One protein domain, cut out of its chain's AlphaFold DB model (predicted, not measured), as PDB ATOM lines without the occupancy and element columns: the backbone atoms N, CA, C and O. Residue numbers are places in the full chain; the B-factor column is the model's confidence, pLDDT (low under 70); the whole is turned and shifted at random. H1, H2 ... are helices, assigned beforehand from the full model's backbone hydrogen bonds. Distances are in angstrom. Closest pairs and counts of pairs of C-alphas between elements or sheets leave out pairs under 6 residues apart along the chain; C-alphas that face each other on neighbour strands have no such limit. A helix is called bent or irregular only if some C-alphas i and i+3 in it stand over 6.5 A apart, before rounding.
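AT A GLANCE: This is residues 6 to 178 of the 318 residues of an uncharacterized protein of Flavobacteriales bacterium (UniProt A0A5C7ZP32). A long, slender bundle of helices has H2 and H5a side by side along its length, with H1 and H4 beside one stretch and H3 beside the other. H5 bends into the arm H5b, whose residues 166 to 178 stick out beyond the bundle. The printed part has 173 residues with five named helices, H1 to H5 in order, and no named strand; its class is all helix. It is loose, with a radius of gyration of the C-alphas of 21.9 A, and spans 78 by 34 by 20 A.

IN THESE COORDINATES: Find C-alpha 6 at (64.699, 51.584, -163.719); from there H1 runs through residues 6 to 28. H2, residues 31 to 68, covers 55.5 A. H3 is residues 75 to 97, irregular but only just: C-alphas 88 and 91 are 7.0 A apart. H4 is residues 102 to 119. H5, residues 126 to 178, was assigned as one helix by its hydrogen bonds but is bent: C-alphas 153 and 156 are 6.8 A apart. Arm H5a, residues 126 to 153, covers 40.7 A; arm H5b, residues 156 to 178, ends with C-alpha 178 at (64.130, 84.140, -195.648).

HOW THE PARTS SIT: In the bundle of H1, H2, H3, H4 and H5a, look first at the hairpin H1 and H2, which touch through residues 31 to 48 of H2 alone, closest at the C-alphas of Ile 22 and Val 34, 4.8 A. H2 touches H5a, the same way at a shallow tilt of 21 degrees, closest at the C-alphas of Asp 42 and Asn 132, 5.7 A. H4 and H5a form a hairpin, closest at the C-alphas of Asp 111 and Glu 133, 6.0 A. H3 and H4 touch only at the corner, closest at the C-alphas of Val 97 and Leu 103, 5.6 A. Residues 157 to 161 of H5b touch H3, closest at the C-alphas of Tyr 158 and Val 83, 6.1 A. H1 and H5a are apart. Every O i to N i+4 pair is within hydrogen-bond range in H1, H2, H4 and H5b; in H3 it is 17 of 19, in H5a 23 of 24.

THE WHOLE: The C-alphas of Gly 121 and Leu 178, the two farthest apart, are 78.8 A apart. The printed part has no cut and no long link. Look at residues 70 to 72 for pLDDT under 70.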
ATOM      1  N   GLU A   6      64.306  51.531-165.131       93.00
ATOM      2  CA  GLU A   6      64.699  51.584-163.719       93.00
ATOM      3  C   GLU A   6      64.149  50.392-162.928       93.00
ATOM      4  O   GLU A   6      64.819  49.883-162.033       93.00
ATOM      5  N   ILE A   7      62.956  49.898-163.276       94.19
ATOM      6  CA  ILE A   7      62.375  48.709-162.637       94.19
ATOM      7  C   ILE A   7      63.215  47.471-162.970       94.19
ATOM      8  O   ILE A   7      63.537  46.685-162.078       94.19
ATOM      9  N   ILE A   8      63.638  47.325-164.229       94.12
ATOM     10  CA  ILE A   8      64.506  46.217-164.649       94.12
ATOM     11  C   ILE A   8      65.875  46.308-163.967       94.12
ATOM     12  O   ILE A   8      66.375  45.295-163.481       94.12
ATOM     13  N   GLN A   9      66.453  47.505-163.850       94.44
ATOM     14  CA  GLN A   9      67.678  47.717-163.069       94.44
ATOM     15  C   GLN A   9      67.487  47.363-161.587       94.44
ATOM     16  O   GLN A   9      68.362  46.740-160.988       94.44
ATOM     17  N   GLY A  10      66.325  47.675-161.009       96.62
ATOM     18  CA  GLY A  10      65.959  47.260-159.655       96.62
ATOM     19  C   GLY A  10      65.931  45.737-159.492       96.62
ATOM     20  O   GLY A  10      66.460  45.210-158.514       96.62
ATOM     21  N   TYR A  11      65.390  45.009-160.471       96.50
ATOM     22  CA  TYR A  11      65.431  43.545-160.470       96.50
ATOM     23  C   TYR A  11      66.847  42.990-160.626       96.50
ATOM     24  O   TYR A  11      67.183  42.007-159.971       96.50
ATOM     25  N   ILE A  12      67.694  43.621-161.440       96.31
ATOM     26  CA  ILE A  12      69.109  43.245-161.560       96.31
ATOM     27  C   ILE A  12      69.818  43.404-160.207       96.31
ATOM     28  O   ILE A  12      70.460  42.465-159.741       96.31
ATOM     29  N   ALA A  13      69.634  44.538-159.529       97.12
ATOM     30  CA  ALA A  13      70.209  44.772-158.205       97.12
ATOM     31  C   ALA A  13      69.695  43.764-157.155       97.12
ATOM     32  O   ALA A  13      70.458  43.293-156.307       97.12
ATOM     33  N   ALA A  14      68.414  43.387-157.227       97.31
ATOM     34  CA  ALA A  14      67.843  42.351-156.369       97.31
ATOM     35  C   ALA A  14      68.480  40.972-156.628       97.31
ATOM     36  O   ALA A  14      68.854  40.288-155.674       97.31
ATOM     37  N   LEU A  15      68.685  40.591-157.895       97.38
ATOM     38  CA  LEU A  15      69.392  39.355-158.256       97.38
ATOM     39  C   LEU A  15      70.833  39.357-157.742       97.38
ATOM     40  O   LEU A  15      71.272  38.369-157.158       97.38
ATOM     41  N   GLU A  16      71.559  40.468-157.882       97.44
ATOM     42  CA  GLU A  16      72.917  40.588-157.344       97.44
ATOM     43  C   GLU A  16      72.958  40.429-155.820       97.44
ATOM     44  O   GLU A  16      73.844  39.751-155.292       97.44
ATOM     45  N   SER A  17      72.006  41.039-155.110       97.38
ATOM     46  CA  SER A  17      71.878  40.929-153.654       97.38
ATOM     47  C   SER A  17      71.554  39.499-153.214       97.38
ATOM     48  O   SER A  17      72.161  38.977-152.275       97.38
ATOM     49  N   ALA A  18      70.625  38.833-153.906       96.56
ATOM     50  CA  ALA A  18      70.278  37.441-153.641       96.56
ATOM     51  C   ALA A  18      71.467  36.509-153.920       96.56
ATOM     52  O   ALA A  18      71.809  35.679-153.081       96.56
ATOM     53  N   ARG A  19      72.180  36.711-155.034       96.31
ATOM     54  CA  ARG A  19      73.416  35.988-155.357       96.31
ATOM     55  C   ARG A  19      74.467  36.128-154.257       96.31
ATOM     56  O   ARG A  19      75.026  35.122-153.835       96.31
ATOM     57  N   LYS A  20      74.741  37.347-153.776       96.88
ATOM     58  CA  LYS A  20      75.716  37.569-152.690       96.88
ATOM     59  C   LYS A  20      75.345  36.775-151.435       96.88
ATOM     60  O   LYS A  20      76.216  36.163-150.829       96.88
ATOM     61  N   ARG A  21      74.056  36.723-151.084       95.69
ATOM     62  CA  ARG A  21      73.564  35.898-149.969       95.69
ATOM     63  C   ARG A  21      73.711  34.401-150.217       95.69
ATOM     64  O   ARG A  21      74.065  33.696-149.283       95.69
ATOM     65  N   ILE A  22      73.502  33.927-151.448       94.56
ATOM     66  CA  ILE A  22      73.772  32.528-151.812       94.56
ATOM     67  C   ILE A  22      75.248  32.205-151.572       94.56
ATOM     68  O   ILE A  22      75.537  31.239-150.881       94.56
ATOM     69  N   VAL A  23      76.174  33.028-152.072       96.12
ATOM     70  CA  VAL A  23      77.621  32.796-151.912       96.12
ATOM     71  C   VAL A  23      78.029  32.776-150.436       96.12
ATOM     72  O   VAL A  23      78.645  31.813-149.993       96.12
ATOM     73  N   ILE A  24      77.611  33.778-149.655       95.88
ATOM     74  CA  ILE A  24      77.901  33.835-148.212       95.88
ATOM     75  C   ILE A  24      77.285  32.633-147.478       95.88
ATOM     76  O   ILE A  24      77.916  32.043-146.604       95.88
ATOM     77  N   GLY A  25      76.055  32.248-147.834       93.69
ATOM     78  CA  GLY A  25      75.375  31.097-147.246       93.69
ATOM     79  C   GLY A  25      76.076  29.773-147.557       93.69
ATOM     80  O   GLY A  25      76.159  28.915-146.685       93.69
ATOM     81  N   ILE A  26      76.634  29.626-148.762       93.75
ATOM     82  CA  ILE A  26      77.457  28.473-149.142       93.75
ATOM     83  C   ILE A  26      78.721  28.411-148.275       93.75
ATOM     84  O   ILE A  26      78.987  27.374-147.673       93.75
ATOM     85  N   GLU A  27      79.465  29.516-148.165       94.25
ATOM     86  CA  GLU A  27      80.701  29.590-147.368       94.25
ATOM     87  C   GLU A  27      80.462  29.285-145.882       94.25
ATOM     88  O   GLU A  27      81.284  28.639-145.234       94.25
ATOM     89  N   ALA A  28      79.319  29.721-145.347       93.69
ATOM     90  CA  ALA A  28      78.920  29.477-143.965       93.69
ATOM     91  C   ALA A  28      78.262  28.101-143.733       93.69
ATOM     92  O   ALA A  28      78.014  27.738-142.583       93.69
ATOM     93  N   GLY A  29      77.940  27.347-144.791       91.31
ATOM     94  CA  GLY A  29      77.149  26.115-144.696       91.31
ATOM     95  C   GLY A  29      75.699  26.333-144.232       91.31
ATOM     96  O   GLY A  29      75.070  25.407-143.719       91.31
ATOM     97  N   ASP A  30      75.155  27.542-144.391       93.19
ATOM     98  CA  ASP A  30      73.796  27.905-143.979       93.19
ATOM     99  C   ASP A  30      72.777  27.603-145.089       93.19
ATOM    100  O   ASP A  30      72.455  28.435-145.945       93.19
ATOM    101  N   ALA A  31      72.231  26.387-145.039       90.62
ATOM    102  CA  ALA A  31      71.223  25.908-145.978       90.62
ATOM    103  C   ALA A  31      69.949  26.773-146.013       90.62
ATOM    104  O   ALA A  31      69.322  26.891-147.069       90.62
ATOM    105  N   LEU A  32      69.551  27.384-144.889       91.75
ATOM    106  CA  LEU A  32      68.326  28.182-144.808       91.75
ATOM    107  C   LEU A  32      68.498  29.516-145.538       91.75
ATOM    108  O   LEU A  32      67.630  29.904-146.323       91.75
ATOM    109  N   SER A  33      69.628  30.192-145.328       92.25
ATOM    110  CA  SER A  33      69.951  31.432-146.040       92.25
ATOM    111  C   SER A  33      70.010  31.211-147.557       92.25
ATOM    112  O   SER A  33      69.397  31.963-148.324       92.25
ATOM    113  N   VAL A  34      70.640  30.112-147.997       93.38
ATOM    114  CA  VAL A  34      70.679  29.721-149.416       93.38
ATOM    115  C   VAL A  34      69.272  29.440-149.957       93.38
ATOM    116  O   VAL A  34      68.941  29.896-151.055       93.38
ATOM    117  N   ALA A  35      68.412  28.759-149.193       92.44
ATOM    118  CA  ALA A  35      67.028  28.479-149.580       92.44
ATOM    119  C   ALA A  35      66.212  29.763-149.799       92.44
ATOM    120  O   ALA A  35      65.551  29.933-150.826       92.44
ATOM    121  N   MET A  36      66.278  30.691-148.842       93.31
ATOM    122  CA  MET A  36      65.558  31.962-148.912       93.31
ATOM    123  C   MET A  36      66.022  32.800-150.104       93.31
ATOM    124  O   MET A  36      65.193  33.300-150.866       93.31
ATOM    125  N   ALA A  37      67.335  32.903-150.313       95.00
ATOM    126  CA  ALA A  37      67.890  33.645-151.437       95.00
ATOM    127  C   ALA A  37      67.553  32.992-152.794       95.00
ATOM    128  O   ALA A  37      67.247  33.691-153.756       95.00
ATOM    129  N   THR A  38      67.516  31.657-152.870       94.50
ATOM    130  CA  THR A  38      67.116  30.919-154.083       94.50
ATOM    131  C   THR A  38      65.643  31.152-154.440       94.50
ATOM    132  O   THR A  38      65.311  31.323-155.617       94.50
ATOM    133  N   ASN A  39      64.755  31.216-153.442       94.12
ATOM    134  CA  ASN A  39      63.348  31.580-153.640       94.12
ATOM    135  C   ASN A  39      63.179  33.031-154.113       94.12
ATOM    136  O   ASN A  39      62.332  33.327-154.957       94.12
ATOM    137  N   GLU A  40      64.003  33.944-153.605       95.69
ATOM    138  CA  GLU A  40      63.993  35.335-154.050       95.69
ATOM    139  C   GLU A  40      64.470  35.485-155.497       95.69
ATOM    140  O   GLU A  40      63.870  36.249-156.258       95.69
ATOM    141  N   VAL A  41      65.487  34.718-155.906       96.31
ATOM    142  CA  VAL A  41      65.918  34.632-157.311       96.31
ATOM    143  C   VAL A  41      64.763  34.169-158.195       96.31
ATOM    144  O   VAL A  41      64.443  34.849-159.166       96.31
ATOM    145  N   ASP A  42      64.094  33.070-157.840       95.38
ATOM    146  CA  ASP A  42      62.957  32.528-158.600       95.38
ATOM    147  C   ASP A  42      61.865  33.587-158.827       95.38
ATOM    148  O   ASP A  42      61.427  33.847-159.950       95.38
ATOM    149  N   HIS A  43      61.459  34.255-157.752       95.88
ATOM    150  CA  HIS A  43      60.415  35.265-157.804       95.88
ATOM    151  C   HIS A  43      60.844  36.521-158.587       95.88
ATOM    152  O   HIS A  43      60.055  37.067-159.364       95.88
ATOM    153  N   THR A  44      62.098  36.958-158.442       96.88
ATOM    154  CA  THR A  44      62.643  38.112-159.175       96.88
ATOM    155  C   THR A  44      62.738  37.830-160.674       96.88
ATOM    156  O   THR A  44      62.351  38.674-161.483       96.88
ATOM    157  N   LEU A  45      63.167  36.624-161.064       96.31
ATOM    158  CA  LEU A  45      63.225  36.202-162.466       96.31
ATOM    159  C   LEU A  45      61.837  36.183-163.121       96.31
ATOM    160  O   LEU A  45      61.704  36.616-164.265       96.31
ATOM    161  N   ARG A  46      60.799  35.711-162.411       94.56
ATOM    162  CA  ARG A  46      59.412  35.716-162.925       94.56
ATOM    163  C   ARG A  46      58.914  37.136-163.162       94.56
ATOM    164  O   ARG A  46      58.471  37.439-164.263       94.56
ATOM    165  N   ARG A  47      59.052  38.017-162.165       95.38
ATOM    166  CA  ARG A  47      58.604  39.413-162.288       95.38
ATOM    167  C   ARG A  47      59.311  40.151-163.416       95.38
ATOM    168  O   ARG A  47      58.654  40.814-164.210       95.38
ATOM    169  N   MET A  48      60.630  39.982-163.531       95.31
ATOM    170  CA  MET A  48      61.392  40.582-164.625       95.31
ATOM    171  C   MET A  48      60.887  40.103-165.993       95.31
ATOM    172  O   MET A  48      60.752  40.906-166.915       95.31
ATOM    173  N   GLN A  49      60.585  38.809-166.134       93.56
ATOM    174  CA  GLN A  49      60.035  38.259-167.372       93.56
ATOM    175  C   GLN A  49      58.663  38.857-167.709       93.56
ATOM    176  O   GLN A  49      58.448  39.280-168.845       93.56
ATOM    177  N   ASP A  50      57.757  38.910-166.731       93.62
ATOM    178  CA  ASP A  50      56.400  39.429-166.912       93.62
ATOM    179  C   ASP A  50      56.409  40.903-167.340       93.62
ATOM    180  O   ASP A  50      55.654  41.300-168.234       93.62
ATOM    181  N   ASP A  51      57.308  41.699-166.763       94.00
ATOM    182  CA  ASP A  51      57.468  43.120-167.063       94.00
ATOM    183  C   ASP A  51      58.090  43.384-168.443       94.00
ATOM    184  O   ASP A  51      57.649  44.272-169.187       94.00
ATOM    185  N   LEU A  52      59.077  42.580-168.845       93.19
ATOM    186  CA  LEU A  52      59.623  42.637-170.203       93.19
ATOM    187  C   LEU A  52      58.560  42.245-171.243       93.19
ATOM    188  O   LEU A  52      58.398  42.930-172.256       93.19
ATOM    189  N   ASP A  53      57.771  41.203-170.970       92.25
ATOM    190  CA  ASP A  53      56.662  40.777-171.830       92.25
ATOM    191  C   ASP A  53      55.523  41.815-171.869       92.25
ATOM    192  O   ASP A  53      54.873  42.004-172.902       92.25
ATOM    193  N   ALA A  54      55.244  42.499-170.754       91.81
ATOM    194  CA  ALA A  54      54.278  43.594-170.697       91.81
ATOM    195  C   ALA A  54      54.730  44.786-171.551       91.81
ATOM    196  O   ALA A  54      53.925  45.354-172.295       91.81
ATOM    197  N   THR A  55      56.022  45.115-171.499       91.88
ATOM    198  CA  THR A  55      56.629  46.164-172.325       91.88
ATOM    199  C   THR A  55      56.522  45.838-173.806       91.88
ATOM    200  O   THR A  55      56.008  46.651-174.574       91.88
ATOM    201  N   HIS A  56      56.910  44.625-174.202       93.94
ATOM    202  CA  HIS A  56      56.782  44.164-175.582       93.94
ATOM    203  C   HIS A  56      55.332  44.267-176.087       93.94
ATOM    204  O   HIS A  56      55.074  44.899-177.113       93.94
ATOM    205  N   ARG A  57      54.355  43.745-175.329       94.19
ATOM    206  CA  ARG A  57      52.927  43.835-175.692       94.19
ATOM    207  C   ARG A  57      52.438  45.277-175.824       94.19
ATOM    208  O   ARG A  57      51.659  45.570-176.730       94.19
ATOM    209  N   ALA A  58      52.883  46.174-174.946       92.88
ATOM    210  CA  ALA A  58      52.528  47.588-175.018       92.88
ATOM    211  C   ALA A  58      53.061  48.241-176.303       92.88
ATOM    212  O   ALA A  58      52.312  48.948-176.974       92.88
ATOM    213  N   VAL A  59      54.315  47.962-176.678       93.06
ATOM    214  CA  VAL A  59      54.911  48.471-177.924       93.06
ATOM    215  C   VAL A  59      54.180  47.909-179.145       93.06
ATOM    216  O   VAL A  59      53.799  48.675-180.026       93.06
ATOM    217  N   MET A  60      53.908  46.601-179.186       93.50
ATOM    218  CA  MET A  60      53.198  45.973-180.310       93.50
ATOM    219  C   MET A  60      51.778  46.507-180.485       93.50
ATOM    220  O   MET A  60      51.363  46.787-181.609       93.50
ATOM    221  N   SER A  61      51.050  46.710-179.386       91.19
ATOM    222  CA  SER A  61      49.714  47.316-179.414       91.19
ATOM    223  C   SER A  61      49.745  48.730-180.003       91.19
ATOM    224  O   SER A  61      48.908  49.088-180.831       91.19
ATOM    225  N   GLU A  62      50.757  49.523-179.650       88.25
ATOM    226  CA  GLU A  62      50.911  50.889-180.156       88.25
ATOM    227  C   GLU A  62      51.313  50.933-181.632       88.25
ATOM    228  O   GLU A  62      50.763  51.726-182.401       88.25
ATOM    229  N   VAL A  63      52.201  50.037-182.064       89.50
ATOM    230  CA  VAL A  63      52.543  49.872-183.483       89.50
ATOM    231  C   VAL A  63      51.312  49.438-184.287       89.50
ATOM    232  O   VAL A  63      51.046  50.000-185.351       89.50
ATOM    233  N   ALA A  64      50.530  48.478-183.784       88.50
ATOM    234  CA  ALA A  64      49.303  48.023-184.433       88.50
ATOM    235  C   ALA A  64      48.275  49.157-184.548       88.50
ATOM    236  O   ALA A  64      47.717  49.376-185.624       88.50
ATOM    237  N   ARG A  65      48.090  49.937-183.475       84.81
ATOM    238  CA  ARG A  65      47.217  51.115-183.469       84.81
ATOM    239  C   ARG A  65      47.660  52.156-184.493       84.81
ATOM    240  O   ARG A  65      46.827  52.673-185.229       84.81
ATOM    241  N   TYR A  66      48.962  52.423-184.590       82.88
ATOM    242  CA  TYR A  66      49.503  53.348-185.586       82.88
ATOM    243  C   TYR A  66      49.251  52.868-187.025       82.88
ATOM    244  O   TYR A  66      48.929  53.672-187.901       82.88
ATOM    245  N   LYS A  67      49.394  51.561-187.279       82.88
ATOM    246  CA  LYS A  67      49.162  50.964-188.603       82.88
ATOM    247  C   LYS A  67      47.676  50.987-188.995       82.88
ATOM    248  O   LYS A  67      47.384  51.210-190.168       82.88
ATOM    249  N   ALA A  68      46.763  50.788-188.041       83.94
ATOM    250  CA  ALA A  68      45.319  50.742-188.280       83.94
ATOM    251  C   ALA A  68      44.671  52.135-188.407       83.94
ATOM    252  O   ALA A  68      43.913  52.376-189.344       83.94
ATOM    253  N   ASP A  69      44.998  53.066-187.506       70.81
ATOM    254  CA  ASP A  69      44.282  54.339-187.362       70.81
ATOM    255  C   ASP A  69      45.103  55.526-187.890       70.81
ATOM    256  O   ASP A  69      45.926  56.144-187.202       70.81
ATOM    257  N   ARG A  70      44.866  55.884-189.158       63.59
ATOM    258  CA  ARG A  70      45.556  57.018-189.797       63.59
ATOM    259  C   ARG A  70      44.935  58.383-189.482       63.59
ATOM    260  O   ARG A  70      45.670  59.373-189.532       63.59
ATOM    261  N   THR A  71      43.647  58.445-189.143       66.19
ATOM    262  CA  THR A  71      42.834  59.680-189.156       66.19
ATOM    263  C   THR A  71      42.367  60.173-187.784       66.19
ATOM    264  O   THR A  71      42.086  61.360-187.655       66.19
ATOM    265  N   SER A  72      42.302  59.314-186.762       64.75
ATOM    266  CA  SER A  72      41.700  59.640-185.456       64.75
ATOM    267  C   SER A  72      42.632  60.398-184.497       64.75
ATOM    268  O   SER A  72      42.153  61.128-183.633       64.75
ATOM    269  N   VAL A  73      43.957  60.272-184.656       70.38
ATOM    270  CA  VAL A  73      44.958  60.866-183.748       70.38
ATOM    271  C   VAL A  73      45.822  61.901-184.469       70.38
ATOM    272  O   VAL A  73      46.307  61.677-185.587       70.38
ATOM    273  N   SER A  74      46.077  63.032-183.803       78.00
ATOM    274  CA  SER A  74      46.949  64.076-184.345       78.00
ATOM    275  C   SER A  74      48.352  63.527-184.649       78.00
ATOM    276  O   SER A  74      48.889  62.670-183.942       78.00
ATOM    277  N   VAL A  75      48.979  64.017-185.722       75.50
ATOM    278  CA  VAL A  75      50.347  63.609-186.102       75.50
ATOM    279  C   VAL A  75      51.340  63.900-184.969       75.50
ATOM    280  O   VAL A  75      52.212  63.081-184.688       75.50
ATOM    281  N   ARG A  76      51.161  65.028-184.266       78.19
ATOM    282  CA  ARG A  76      51.999  65.436-183.131       78.19
ATOM    283  C   ARG A  76      51.918  64.456-181.964       78.19
ATOM    284  O   ARG A  76      52.945  64.091-181.405       78.19
ATOM    285  N   GLU A  77      50.717  64.033-181.593       82.06
ATOM    286  CA  GLU A  77      50.526  63.089-180.491       82.06
ATOM    287  C   GLU A  77      51.097  61.710-180.831       82.06
ATOM    288  O   GLU A  77      51.818  61.125-180.022       82.06
ATOM    289  N   ARG A  78      50.887  61.239-182.068       78.81
ATOM    290  CA  ARG A  78      51.519  60.006-182.560       78.81
ATOM    291  C   ARG A  78      53.043  60.085-182.519       78.81
ATOM    292  O   ARG A  78      53.683  59.134-182.079       78.81
ATOM    293  N   TYR A  79      53.617  61.216-182.927       81.62
ATOM    294  CA  TYR A  79      55.057  61.448-182.842       81.62
ATOM    295  C   TYR A  79      55.580  61.341-181.414       81.62
ATOM    296  O   TYR A  79      56.458  60.523-181.151       81.62
ATOM    297  N   LEU A  80      55.009  62.118-180.489       86.06
ATOM    298  CA  LEU A  80      55.433  62.119-179.088       86.06
ATOM    299  C   LEU A  80      55.316  60.728-178.460       86.06
ATOM    300  O   LEU A  80      56.171  60.340-177.669       86.06
ATOM    301  N   ARG A  81      54.294  59.958-178.845       88.12
ATOM    302  CA  ARG A  81      54.094  58.595-178.353       88.12
ATOM    303  C   ARG A  81      55.167  57.630-178.858       88.12
ATOM    304  O   ARG A  81      55.762  56.935-178.042       88.12
ATOM    305  N   ILE A  82      55.428  57.591-180.166       90.06
ATOM    306  CA  ILE A  82      56.424  56.683-180.763       90.06
ATOM    307  C   ILE A  82      57.839  57.038-180.299       90.06
ATOM    308  O   ILE A  82      58.586  56.150-179.892       90.06
ATOM    309  N   VAL A  83      58.190  58.326-180.306       89.69
ATOM    310  CA  VAL A  83      59.489  58.800-179.806       89.69
ATOM    311  C   VAL A  83      59.642  58.503-178.322       89.69
ATOM    312  O   VAL A  83      60.665  57.961-177.925       89.69
ATOM    313  N   GLY A  84      58.612  58.768-177.514       91.12
ATOM    314  CA  GLY A  84      58.629  58.447-176.089       91.12
ATOM    315  C   GLY A  84      58.852  56.957-175.826       91.12
ATOM    316  O   GLY A  84      59.698  56.605-175.016       91.12
ATOM    317  N   LEU A  85      58.153  56.072-176.546       92.62
ATOM    318  CA  LEU A  85      58.353  54.622-176.428       92.62
ATOM    319  C   LEU A  85      59.775  54.200-176.812       92.62
ATOM    320  O   LEU A  85      60.373  53.374-176.126       92.62
ATOM    321  N   MET A  86      60.307  54.763-177.895       93.31
ATOM    322  CA  MET A  86      61.637  54.419-178.380       93.31
ATOM    323  C   MET A  86      62.730  54.897-177.418       93.31
ATOM    324  O   MET A  86      63.545  54.092-176.974       93.31
ATOM    325  N   ASP A  87      62.725  56.184-177.074       93.06
ATOM    326  CA  ASP A  87      63.812  56.826-176.331       93.06
ATOM    327  C   ASP A  87      63.756  56.513-174.828       93.06
ATOM    328  O   ASP A  87      64.797  56.326-174.207       93.06
ATOM    329  N   GLN A  88      62.561  56.427-174.229       92.81
ATOM    330  CA  GLN A  88      62.422  56.230-172.775       92.81
ATOM    331  C   GLN A  88      62.380  54.756-172.361       92.81
ATOM    332  O   GLN A  88      62.664  54.450-171.208       92.81
ATOM    333  N   TYR A  89      62.007  53.841-173.262       93.69
ATOM    334  CA  TYR A  89      61.790  52.434-172.906       93.69
ATOM    335  C   TYR A  89      62.619  51.483-173.767       93.69
ATOM    336  O   TYR A  89      63.457  50.758-173.242       93.69
ATOM    337  N   VAL A  90      62.415  51.471-175.088       93.69
ATOM    338  CA  VAL A  90      63.001  50.433-175.952       93.69
ATOM    339  C   VAL A  90      64.524  50.538-176.031       93.69
ATOM    340  O   VAL A  90      65.191  49.529-175.815       93.69
ATOM    341  N   HIS A  91      65.088  51.721-176.301       92.81
ATOM    342  CA  HIS A  91      66.544  51.894-176.378       92.81
ATOM    343  C   HIS A  91      67.254  51.510-175.071       92.81
ATOM    344  O   HIS A  91      68.101  50.614-175.124       92.81
ATOM    345  N   PRO A  92      66.889  52.081-173.903       93.94
ATOM    346  CA  PRO A  92      67.550  51.733-172.646       93.94
ATOM    347  C   PRO A  92      67.434  50.243-172.301       93.94
ATOM    348  O   PRO A  92      68.402  49.622-171.865       93.94
ATOM    349  N   LEU A  93      66.268  49.629-172.532       93.69
ATOM    350  CA  LEU A  93      66.077  48.202-172.265       93.69
ATOM    351  C   LEU A  93      66.925  47.323-173.188       93.69
ATOM    352  O   LEU A  93      67.491  46.330-172.737       93.69
ATOM    353  N   VAL A  94      67.051  47.681-174.466       92.25
ATOM    354  CA  VAL A  94      67.913  46.952-175.406       92.25
ATOM    355  C   VAL A  94      69.382  47.045-174.996       92.25
ATOM    356  O   VAL A  94      70.098  46.052-175.117       92.25
ATOM    357  N   GLU A  95      69.835  48.193-174.489       91.62
ATOM    358  CA  GLU A  95      71.200  48.344-173.971       91.62
ATOM    359  C   GLU A  95      71.450  47.461-172.743       91.62
ATOM    360  O   GLU A  95      72.457  46.755-172.697       91.62
ATOM    361  N   ILE A  96      70.508  47.420-171.795       91.62
ATOM    362  CA  ILE A  96      70.598  46.577-170.590       91.62
ATOM    363  C   ILE A  96      70.646  45.080-170.942       91.62
ATOM    364  O   ILE A  96      71.388  44.318-170.317       91.62
ATOM    365  N   VAL A  97      69.844  44.656-171.923       89.31
ATOM    366  CA  VAL A  97      69.638  43.242-172.295       89.31
ATOM    367  C   VAL A  97      70.606  42.764-173.387       89.31
ATOM    368  O   VAL A  97      70.598  41.589-173.753       89.31
ATOM    369  N   ARG A  98      71.465  43.643-173.915       88.25
ATOM    370  CA  ARG A  98      72.486  43.291-174.913       88.25
ATOM    371  C   ARG A  98      73.347  42.108-174.436       88.25
ATOM    372  O   ARG A  98      73.480  41.868-173.243       88.25
ATOM    373  N   VAL A  99      73.958  41.384-175.379       83.69
ATOM    374  CA  VAL A  99      74.844  40.237-175.091       83.69
ATOM    375  C   VAL A  99      75.952  40.601-174.095       83.69
ATOM    376  O   VAL A  99      76.176  39.851-173.155       83.69
ATOM    377  N   ASP A 100      76.556  41.782-174.248       83.38
ATOM    378  CA  ASP A 100      77.583  42.325-173.339       83.38
ATOM    379  C   ASP A 100      76.987  43.239-172.248       83.38
ATOM    380  O   ASP A 100      77.675  44.069-171.657       83.38
ATOM    381  N   GLY A 101      75.671  43.168-172.049       88.19
ATOM    382  CA  GLY A 101      74.920  44.033-171.153       88.19
ATOM    383  C   GLY A 101      74.952  43.562-169.700       88.19
ATOM    384  O   GLY A 101      75.248  42.405-169.388       88.19
ATOM    385  N   LEU A 102      74.562  44.471-168.804       91.62
ATOM    386  CA  LEU A 102      74.528  44.230-167.361       91.62
ATOM    387  C   LEU A 102      73.692  42.992-167.005       91.62
ATOM    388  O   LEU A 102      74.131  42.165-166.208       91.62
ATOM    389  N   LEU A 103      72.520  42.824-167.630       92.75
ATOM    390  CA  LEU A 103      71.625  41.712-167.309       92.75
ATOM    391  C   LEU A 103      72.289  40.353-167.553       92.75
ATOM    392  O   LEU A 103      72.152  39.449-166.731       92.75
ATOM    393  N   VAL A 104      72.990  40.191-168.678       91.56
ATOM    394  CA  VAL A 104      73.600  38.904-169.036       91.56
ATOM    395  C   VAL A 104      74.675  38.529-168.021       91.56
ATOM    396  O   VAL A 104      74.637  37.408-167.515       91.56
ATOM    397  N   SER A 105      75.535  39.483-167.643       93.12
ATOM    398  CA  SER A 105      76.582  39.255-166.639       93.12
ATOM    399  C   SER A 105      76.010  38.792-165.294       93.12
ATOM    400  O   SER A 105      76.416  37.758-164.768       93.12
ATOM    401  N   VAL A 106      74.978  39.470-164.784       95.56
ATOM    402  CA  VAL A 106      74.356  39.129-163.497       95.56
ATOM    403  C   VAL A 106      73.655  37.775-163.555       95.56
ATOM    404  O   VAL A 106      73.704  37.006-162.594       95.56
ATOM    405  N   LEU A 107      73.025  37.445-164.684       95.62
ATOM    406  CA  LEU A 107      72.417  36.134-164.893       95.62
ATOM    407  C   LEU A 107      73.463  35.010-164.934       95.62
ATOM    408  O   LEU A 107      73.204  33.948-164.374       95.62
ATOM    409  N   ASP A 108      74.618  35.221-165.572       94.69
ATOM    410  CA  ASP A 108      75.727  34.254-165.588       94.69
ATOM    411  C   ASP A 108      76.313  34.040-164.189       94.69
ATOM    412  O   ASP A 108      76.474  32.904-163.743       94.69
ATOM    413  N   GLU A 109      76.559  35.124-163.454       96.06
ATOM    414  CA  GLU A 109      77.081  35.060-162.089       96.06
ATOM    415  C   GLU A 109      76.093  34.395-161.118       96.06
ATOM    416  O   GLU A 109      76.495  33.664-160.210       96.06
ATOM    417  N   THR A 110      74.792  34.622-161.309       96.00
ATOM    418  CA  THR A 110      73.738  33.977-160.513       96.00
ATOM    419  C   THR A 110      73.621  32.488-160.847       96.00
ATOM    420  O   THR A 110      73.503  31.673-159.932       96.00
ATOM    421  N   ASP A 111      73.700  32.107-162.129       95.94
ATOM    422  CA  ASP A 111      73.716  30.698-162.551       95.94
ATOM    423  C   ASP A 111      74.924  29.964-161.947       95.94
ATOM    424  O   ASP A 111      74.779  28.862-161.423       95.94
ATOM    425  N   LEU A 112      76.101  30.598-161.928       95.62
ATOM    426  CA  LEU A 112      77.308  30.034-161.322       95.62
ATOM    427  C   LEU A 112      77.169  29.837-159.804       95.62
ATOM    428  O   LEU A 112      77.514  28.769-159.298       95.62
ATOM    429  N   ALA A 113      76.605  30.810-159.083       94.56
ATOM    430  CA  ALA A 113      76.354  30.683-157.644       94.56
ATOM    431  C   ALA A 113      75.365  29.546-157.320       94.56
ATOM    432  O   ALA A 113      75.578  28.781-156.379       94.56
ATOM    433  N   LEU A 114      74.310  29.388-158.126       93.44
ATOM    434  CA  LEU A 114      73.346  28.293-157.977       93.44
ATOM    435  C   LEU A 114      73.977  26.921-158.259       93.44
ATOM    436  O   LEU A 114      73.693  25.952-157.551       93.44
ATOM    437  N   ARG A 115      74.863  26.824-159.258       92.50
ATOM    438  CA  ARG A 115      75.622  25.594-159.532       92.50
ATOM    439  C   ARG A 115      76.560  25.242-158.383       92.50
ATOM    440  O   ARG A 115      76.575  24.086-157.972       92.50
ATOM    441  N   ALA A 116      77.263  26.227-157.826       92.38
ATOM    442  CA  ALA A 116      78.125  26.030-156.665       92.38
ATOM    443  C   ALA A 116      77.333  25.533-155.443       92.38
ATOM    444  O   ALA A 116      77.759  24.584-154.787       92.38
ATOM    445  N   ALA A 117      76.143  26.095-155.187       89.81
ATOM    446  CA  ALA A 117      75.254  25.629-154.116       89.81
ATOM    447  C   ALA A 117      74.870  24.148-154.277       89.81
ATOM    448  O   ALA A 117      74.822  23.407-153.293       89.81
ATOM    449  N   ARG A 118      74.621  23.713-155.521       89.94
ATOM    450  CA  ARG A 118      74.355  22.307-155.852       89.94
ATOM    451  C   ARG A 118      75.583  21.429-155.640       89.94
ATOM    452  O   ARG A 118      75.463  20.368-155.039       89.94
ATOM    453  N   GLU A 119      76.732  21.827-156.179       90.62
ATOM    454  CA  GLU A 119      77.956  21.014-156.174       90.62
ATOM    455  C   GLU A 119      78.497  20.788-154.762       90.62
ATOM    456  O   GLU A 119      78.961  19.695-154.453       90.62
ATOM    457  N   GLN A 120      78.374  21.786-153.885       87.88
ATOM    458  CA  GLN A 120      78.798  21.676-152.489       87.88
ATOM    459  C   GLN A 120      77.764  20.981-151.586       87.88
ATOM    460  O   GLN A 120      78.051  20.708-150.424       87.88
ATOM    461  N   GLY A 121      76.560  20.692-152.090       83.12
ATOM    462  CA  GLY A 121      75.526  19.969-151.345       83.12
ATOM    463  C   GLY A 121      74.914  20.731-150.163       83.12
ATOM    464  O   GLY A 121      74.189  20.129-149.376       83.12
ATOM    465  N   VAL A 122      75.167  22.041-150.041       81.00
ATOM    466  CA  VAL A 122      74.638  22.892-148.952       81.00
ATOM    467  C   VAL A 122      73.116  23.037-149.047       81.00
ATOM    468  O   VAL A 122      72.439  23.214-148.038       81.00
ATOM    469  N   TYR A 123      72.551  22.922-150.253       77.06
ATOM    470  CA  TYR A 123      71.116  23.042-150.483       77.06
ATOM    471  C   TYR A 123      70.511  21.752-151.046       77.06
ATOM    472  O   TYR A 123      70.883  21.274-152.118       77.06
ATOM    473  N   VAL A 124      69.546  21.200-150.307       74.56
ATOM    474  CA  VAL A 124      68.972  19.864-150.551       74.56
ATOM    475  C   VAL A 124      67.898  19.878-151.648       74.56
ATOM    476  O   VAL A 124      67.716  18.886-152.356       74.56
ATOM    477  N   GLU A 125      67.192  20.997-151.847       81.50
ATOM    478  CA  GLU A 125      66.099  21.087-152.825       81.50
ATOM    479  C   GLU A 125      66.612  21.323-154.254       81.50
ATOM    480  O   GLU A 125      66.445  22.382-154.867       81.50
ATOM    481  N   MET A 126      67.189  20.276-154.837       81.56
ATOM    482  CA  MET A 126      67.781  20.312-156.176       81.56
ATOM    483  C   MET A 126      66.797  20.736-157.283       81.56
ATOM    484  O   MET A 126      67.192  21.294-158.310       81.56
ATOM    485  N   GLY A 127      65.496  20.508-157.068       86.56
ATOM    486  CA  GLY A 127      64.432  20.917-157.986       86.56
ATOM    487  C   GLY A 127      64.293  22.436-158.135       86.56
ATOM    488  O   GLY A 127      63.999  22.906-159.236       86.56
ATOM    489  N   MET A 128      64.543  23.202-157.068       87.19
ATOM    490  CA  MET A 128      64.466  24.668-157.098       87.19
ATOM    491  C   MET A 128      65.651  25.274-157.850       87.19
ATOM    492  O   MET A 128      65.449  26.111-158.730       87.19
ATOM    493  N   ILE A 129      66.866  24.767-157.611       89.38
ATOM    494  CA  ILE A 129      68.056  25.154-158.385       89.38
ATOM    495  C   ILE A 129      67.831  24.876-159.876       89.38
ATOM    496  O   ILE A 129      67.961  25.777-160.703       89.38
ATOM    497  N   ALA A 130      67.418  23.655-160.233       89.62
ATOM    498  CA  ALA A 130      67.205  23.282-161.631       89.62
ATOM    499  C   ALA A 130      66.124  24.133-162.321       89.62
ATOM    500  O   ALA A 130      66.217  24.399-163.524       89.62
ATOM    501  N   ARG A 131      65.093  24.565-161.582       92.44
ATOM    502  CA  ARG A 131      64.066  25.486-162.084       92.44
ATOM    503  C   ARG A 131      64.661  26.862-162.376       92.44
ATOM    504  O   ARG A 131      64.484  27.347-163.493       92.44
ATOM    505  N   ASN A 132      65.401  27.435-161.429       94.25
ATOM    506  CA  ASN A 132      66.042  28.738-161.593       94.25
ATOM    507  C   ASN A 132      67.025  28.747-162.763       94.25
ATOM    508  O   ASN A 132      66.933  29.620-163.618       94.25
ATOM    509  N   GLU A 133      67.883  27.733-162.896       92.62
ATOM    510  CA  GLU A 133      68.802  27.631-164.039       92.62
ATOM    511  C   GLU A 133      68.058  27.594-165.389       92.62
ATOM    512  O   GLU A 133      68.454  28.227-166.373       92.62
ATOM    513  N   ARG A 134      66.951  26.836-165.473       93.81
ATOM    514  CA  ARG A 134      66.116  26.801-166.688       93.81
ATOM    515  C   ARG A 134      65.497  28.165-166.963       93.81
ATOM    516  O   ARG A 134      65.457  28.574-168.122       93.81
ATOM    517  N   GLN A 135      65.036  28.853-165.925       94.50
ATOM    518  CA  GLN A 135      64.419  30.163-166.054       94.50
ATOM    519  C   GLN A 135      65.432  31.232-166.467       94.50
ATOM    520  O   GLN A 135      65.134  32.004-167.371       94.50
ATOM    521  N   ILE A 136      66.653  31.209-165.928       95.38
ATOM    522  CA  ILE A 136      67.766  32.064-166.368       95.38
ATOM    523  C   ILE A 136      68.034  31.861-167.867       95.38
ATOM    524  O   ILE A 136      68.079  32.823-168.638       95.38
ATOM    525  N   ARG A 137      68.138  30.602-168.318       92.88
ATOM    526  CA  ARG A 137      68.339  30.270-169.741       92.88
ATOM    527  C   ARG A 137      67.164  30.688-170.630       92.88
ATOM    528  O   ARG A 137      67.368  31.029-171.798       92.88
ATOM    529  N   ALA A 138      65.935  30.601-170.127       92.19
ATOM    530  CA  ALA A 138      64.738  31.022-170.849       92.19
ATOM    531  C   ALA A 138      64.674  32.549-170.967       92.19
ATOM    532  O   ALA A 138      64.527  33.060-172.075       92.19
ATOM    533  N   LEU A 139      64.872  33.258-169.854       93.62
ATOM    534  CA  LEU A 139      64.883  34.714-169.776       93.62
ATOM    535  C   LEU A 139      65.941  35.298-170.714       93.62
ATOM    536  O   LEU A 139      65.612  36.119-171.558       93.62
ATOM    537  N   ARG A 140      67.181  34.792-170.674       90.56
ATOM    538  CA  ARG A 140      68.263  35.258-171.560       90.56
ATOM    539  C   ARG A 140      67.876  35.216-173.038       90.56
ATOM    540  O   ARG A 140      68.032  36.199-173.754       90.56
ATOM    541  N   ARG A 141      67.360  34.071-173.497       87.69
ATOM    542  CA  ARG A 141      66.979  33.886-174.904       87.69
ATOM    543  C   ARG A 141      65.776  34.744-175.278       87.69
ATOM    544  O   ARG A 141      65.755  35.333-176.355       87.69
ATOM    545  N   ARG A 142      64.783  34.810-174.391       90.88
ATOM    546  CA  ARG A 142      63.519  35.486-174.669       90.88
ATOM    547  C   ARG A 142      63.662  37.003-174.640       90.88
ATOM    548  O   ARG A 142      63.237  37.636-175.595       90.88
ATOM    549  N   SER A 143      64.309  37.569-173.622       90.56
ATOM    550  CA  SER A 143      64.434  39.021-173.443       90.56
ATOM    551  C   SER A 143      65.164  39.699-174.603       90.56
ATOM    552  O   SER A 143      64.732  40.746-175.078       90.56
ATOM    553  N   ILE A 144      66.240  39.080-175.109       89.50
ATOM    554  CA  ILE A 144      66.965  39.587-176.283       89.50
ATOM    555  C   ILE A 144      66.056  39.572-177.509       89.50
ATOM    556  O   ILE A 144      66.019  40.542-178.266       89.50
ATOM    557  N   HIS A 145      65.333  38.474-177.729       90.88
ATOM    558  CA  HIS A 145      64.475  38.328-178.895       90.88
ATOM    559  C   HIS A 145      63.306  39.324-178.872       90.88
ATOM    560  O   HIS A 145      63.142  40.079-179.827       90.88
ATOM    561  N   THR A 146      62.553  39.390-177.770       92.12
ATOM    562  CA  THR A 146      61.343  40.223-177.655       92.12
ATOM    563  C   THR A 146      61.650  41.719-177.717       92.12
ATOM    564  O   THR A 146      60.915  42.480-178.352       92.12
ATOM    565  N   LEU A 147      62.751  42.178-177.113       91.38
ATOM    566  CA  LEU A 147      63.147  43.587-177.196       91.38
ATOM    567  C   LEU A 147      63.691  43.954-178.579       91.38
ATOM    568  O   LEU A 147      63.384  45.033-179.085       91.38
ATOM    569  N   ASN A 148      64.442  43.059-179.230       91.38
ATOM    570  CA  ASN A 148      64.892  43.294-180.602       91.38
ATOM    571  C   ASN A 148      63.733  43.332-181.597       91.38
ATOM    572  O   ASN A 148      63.744  44.165-182.500       91.38
ATOM    573  N   GLU A 149      62.734  42.472-181.421       93.94
ATOM    574  CA  GLU A 149      61.496  42.511-182.194       93.94
ATOM    575  C   GLU A 149      60.746  43.829-181.964       93.94
ATOM    576  O   GLU A 149      60.401  44.519-182.924       93.94
ATOM    577  N   SER A 150      60.601  44.243-180.699       93.81
ATOM    578  CA  SER A 150      59.978  45.525-180.339       93.81
ATOM    579  C   SER A 150      60.669  46.705-181.019       93.81
ATOM    580  O   SER A 150      60.011  47.567-181.603       93.81
ATOM    581  N   ARG A 151      62.007  46.721-180.992       94.38
ATOM    582  CA  ARG A 151      62.821  47.730-181.675       94.38
ATOM    583  C   ARG A 151      62.628  47.673-183.184       94.38
ATOM    584  O   ARG A 151      62.397  48.712-183.787       94.38
ATOM    585  N   ARG A 152      62.688  46.486-183.793       94.62
ATOM    586  CA  ARG A 152      62.556  46.298-185.246       94.62
ATOM    587  C   ARG A 152      61.241  46.862-185.784       94.62
ATOM    588  O   ARG A 152      61.251  47.514-186.821       94.62
ATOM    589  N   GLU A 153      60.137  46.637-185.081       92.94
ATOM    590  CA  GLU A 153      58.820  47.143-185.483       92.94
ATOM    591  C   GLU A 153      58.659  48.652-185.250       92.94
ATOM    592  O   GLU A 153      57.985  49.332-186.026       92.94
ATOM    593  N   LEU A 154      59.281  49.194-184.199       93.06
ATOM    594  CA  LEU A 154      59.155  50.608-183.838       93.06
ATOM    595  C   LEU A 154      60.116  51.516-184.630       93.06
ATOM    596  O   LEU A 154      59.769  52.661-184.930       93.06
ATOM    597  N   GLN A 155      61.294  51.008-185.003       93.31
ATOM    598  CA  GLN A 155      62.356  51.733-185.711       93.31
ATOM    599  C   GLN A 155      61.886  52.467-186.979       93.31
ATOM    600  O   GLN A 155      62.122  53.671-187.070       93.31
ATOM    601  N   PRO A 156      61.181  51.832-187.940       91.50
ATOM    602  CA  PRO A 156      60.781  52.529-189.162       91.50
ATOM    603  C   PRO A 156      59.840  53.706-188.878       91.50
ATOM    604  O   PRO A 156      59.942  54.750-189.522       91.50
ATOM    605  N   LEU A 157      58.946  53.569-187.893       89.19
ATOM    606  CA  LEU A 157      58.042  54.650-187.490       89.19
ATOM    607  C   LEU A 157      58.820  55.800-186.849       89.19
ATOM    608  O   LEU A 157      58.577  56.965-187.166       89.19
ATOM    609  N   TYR A 158      59.776  55.466-185.984       90.50
ATOM    610  CA  TYR A 158      60.660  56.434-185.349       90.50
ATOM    611  C   TYR A 158      61.464  57.232-186.386       90.50
ATOM    612  O   TYR A 158      61.431  58.462-186.366       90.50
ATOM    613  N   ASP A 159      62.104  56.560-187.345       88.94
ATOM    614  CA  ASP A 159      62.963  57.206-188.344       88.94
ATOM    615  C   ASP A 159      62.181  58.102-189.305       88.94
ATOM    616  O   ASP A 159      62.640  59.190-189.662       88.94
ATOM    617  N   VAL A 160      60.991  57.672-189.737       86.31
ATOM    618  CA  VAL A 160      60.114  58.492-190.586       86.31
ATOM    619  C   VAL A 160      59.698  59.760-189.846       86.31
ATOM    620  O   VAL A 160      59.822  60.862-190.381       86.31
ATOM    621  N   LEU A 161      59.244  59.628-188.600       82.81
ATOM    622  CA  LEU A 161      58.739  60.775-187.857       82.81
ATOM    623  C   LEU A 161      59.858  61.724-187.406       82.81
ATOM    624  O   LEU A 161      59.689  62.943-187.451       82.81
ATOM    625  N   ARG A 162      61.020  61.190-187.019       84.38
ATOM    626  CA  ARG A 162      62.202  61.985-186.662       84.38
ATOM    627  C   ARG A 162      62.737  62.758-187.867       84.38
ATOM    628  O   ARG A 162      63.044  63.942-187.729       84.38
ATOM    629  N   ARG A 163      62.772  62.146-189.058       84.00
ATOM    630  CA  ARG A 163      63.110  62.847-190.310       84.00
ATOM    631  C   ARG A 163      62.103  63.948-190.633       84.00
ATOM    632  O   ARG A 163      62.514  65.076-190.879       84.00
ATOM    633  N   ALA A 164      60.803  63.661-190.564       79.75
ATOM    634  CA  ALA A 164      59.765  64.665-190.806       79.75
ATOM    635  C   ALA A 164      59.870  65.859-189.838       79.75
ATOM    636  O   ALA A 164      59.745  67.010-190.253       79.75
ATOM    637  N   SER A 165      60.166  65.595-188.562       80.94
ATOM    638  CA  SER A 165      60.410  66.626-187.549       80.94
ATOM    639  C   SER A 165      61.644  67.479-187.875       80.94
ATOM    640  O   SER A 165      61.569  68.708-187.848       80.94
ATOM    641  N   ALA A 166      62.759  66.851-188.264       77.19
ATOM    642  CA  ALA A 166      63.974  67.557-188.670       77.19
ATOM    643  C   ALA A 166      63.743  68.446-189.906       77.19
ATOM    644  O   ALA A 166      64.183  69.594-189.925       77.19
ATOM    645  N   ILE A 167      62.993  67.952-190.899       81.12
ATOM    646  CA  ILE A 167      62.608  68.722-192.091       81.12
ATOM    647  C   ILE A 167      61.730  69.911-191.701       81.12
ATOM    648  O   ILE A 167      62.002  71.030-192.124       81.12
ATOM    649  N   ALA A 168      60.707  69.704-190.868       76.31
ATOM    650  CA  ALA A 168      59.826  70.781-190.418       76.31
ATOM    651  C   ALA A 168      60.591  71.862-189.634       76.31
ATOM    652  O   ALA A 168      60.366  73.061-189.827       76.31
ATOM    653  N   HIS A 169      61.533  71.452-188.780       70.75
ATOM    654  CA  HIS A 169      62.394  72.371-188.044       70.75
ATOM    655  C   HIS A 169      63.332  73.145-188.983       70.75
ATOM    656  O   HIS A 169      63.421  74.370-188.893       70.75
ATOM    657  N   GLY A 170      63.962  72.454-189.938       74.25
ATOM    658  CA  GLY A 170      64.799  73.063-190.971       74.25
ATOM    659  C   GLY A 170      64.029  74.053-191.845       74.25
ATOM    660  O   GLY A 170      64.503  75.162-192.072       74.25
ATOM    661  N   ALA A 171      62.807  73.708-192.258       78.81
ATOM    662  CA  ALA A 171      61.921  74.593-193.008       78.81
ATOM    663  C   ALA A 171      61.542  75.836-192.193       78.81
ATOM    664  O   ALA A 171      61.602  76.948-192.706       78.81
ATOM    665  N   THR A 172      61.221  75.673-190.906       78.19
ATOM    666  CA  THR A 172      60.924  76.805-190.012       78.19
ATOM    667  C   THR A 172      62.123  77.748-189.893       78.19
ATOM    668  O   THR A 172      61.969  78.965-189.994       78.19
ATOM    669  N   LEU A 173      63.331  77.198-189.734       78.62
ATOM    670  CA  LEU A 173      64.567  77.976-189.684       78.62
ATOM    671  C   LEU A 173      64.847  78.686-191.018       78.62
ATOM    672  O   LEU A 173      65.193  79.867-191.024       78.62
ATOM    673  N   ALA A 174      64.670  77.988-192.142       77.75
ATOM    674  CA  ALA A 174      64.863  78.534-193.482       77.75
ATOM    675  C   ALA A 174      63.879  79.674-193.775       77.75
ATOM    676  O   ALA A 174      64.303  80.731-194.234       77.75
ATOM    677  N   LEU A 175      62.598  79.509-193.435       80.88
ATOM    678  CA  LEU A 175      61.580  80.556-193.553       80.88
ATOM    679  C   LEU A 175      61.879  81.746-192.633       80.88
ATOM    680  O   LEU A 175      61.718  82.896-193.037       80.88
ATOM    681  N   GLY A 176      62.364  81.491-191.415       81.69
ATOM    682  CA  GLY A 176      62.808  82.536-190.493       81.69
ATOM    683  C   GLY A 176      63.960  83.374-191.057       81.69
ATOM    684  O   GLY A 176      63.935  84.599-190.947       81.69
ATOM    685  N   ARG A 177      64.934  82.727-191.713       78.69
ATOM    686  CA  ARG A 177      66.050  83.397-192.400       78.69
ATOM    687  C   ARG A 177      65.608  84.113-193.672       78.69
ATOM    688  O   ARG A 177      66.034  85.238-193.896       78.69
ATOM    689  N   LEU A 178      64.714  83.513-194.459       78.50
ATOM    690  CA  LEU A 178      64.130  84.140-195.648       78.50
ATOM    691  C   LEU A 178      63.377  85.423-195.279       78.50
ATOM    692  O   LEU A 178      63.457  86.404-196.002       78.50
TER     693      LEU A 178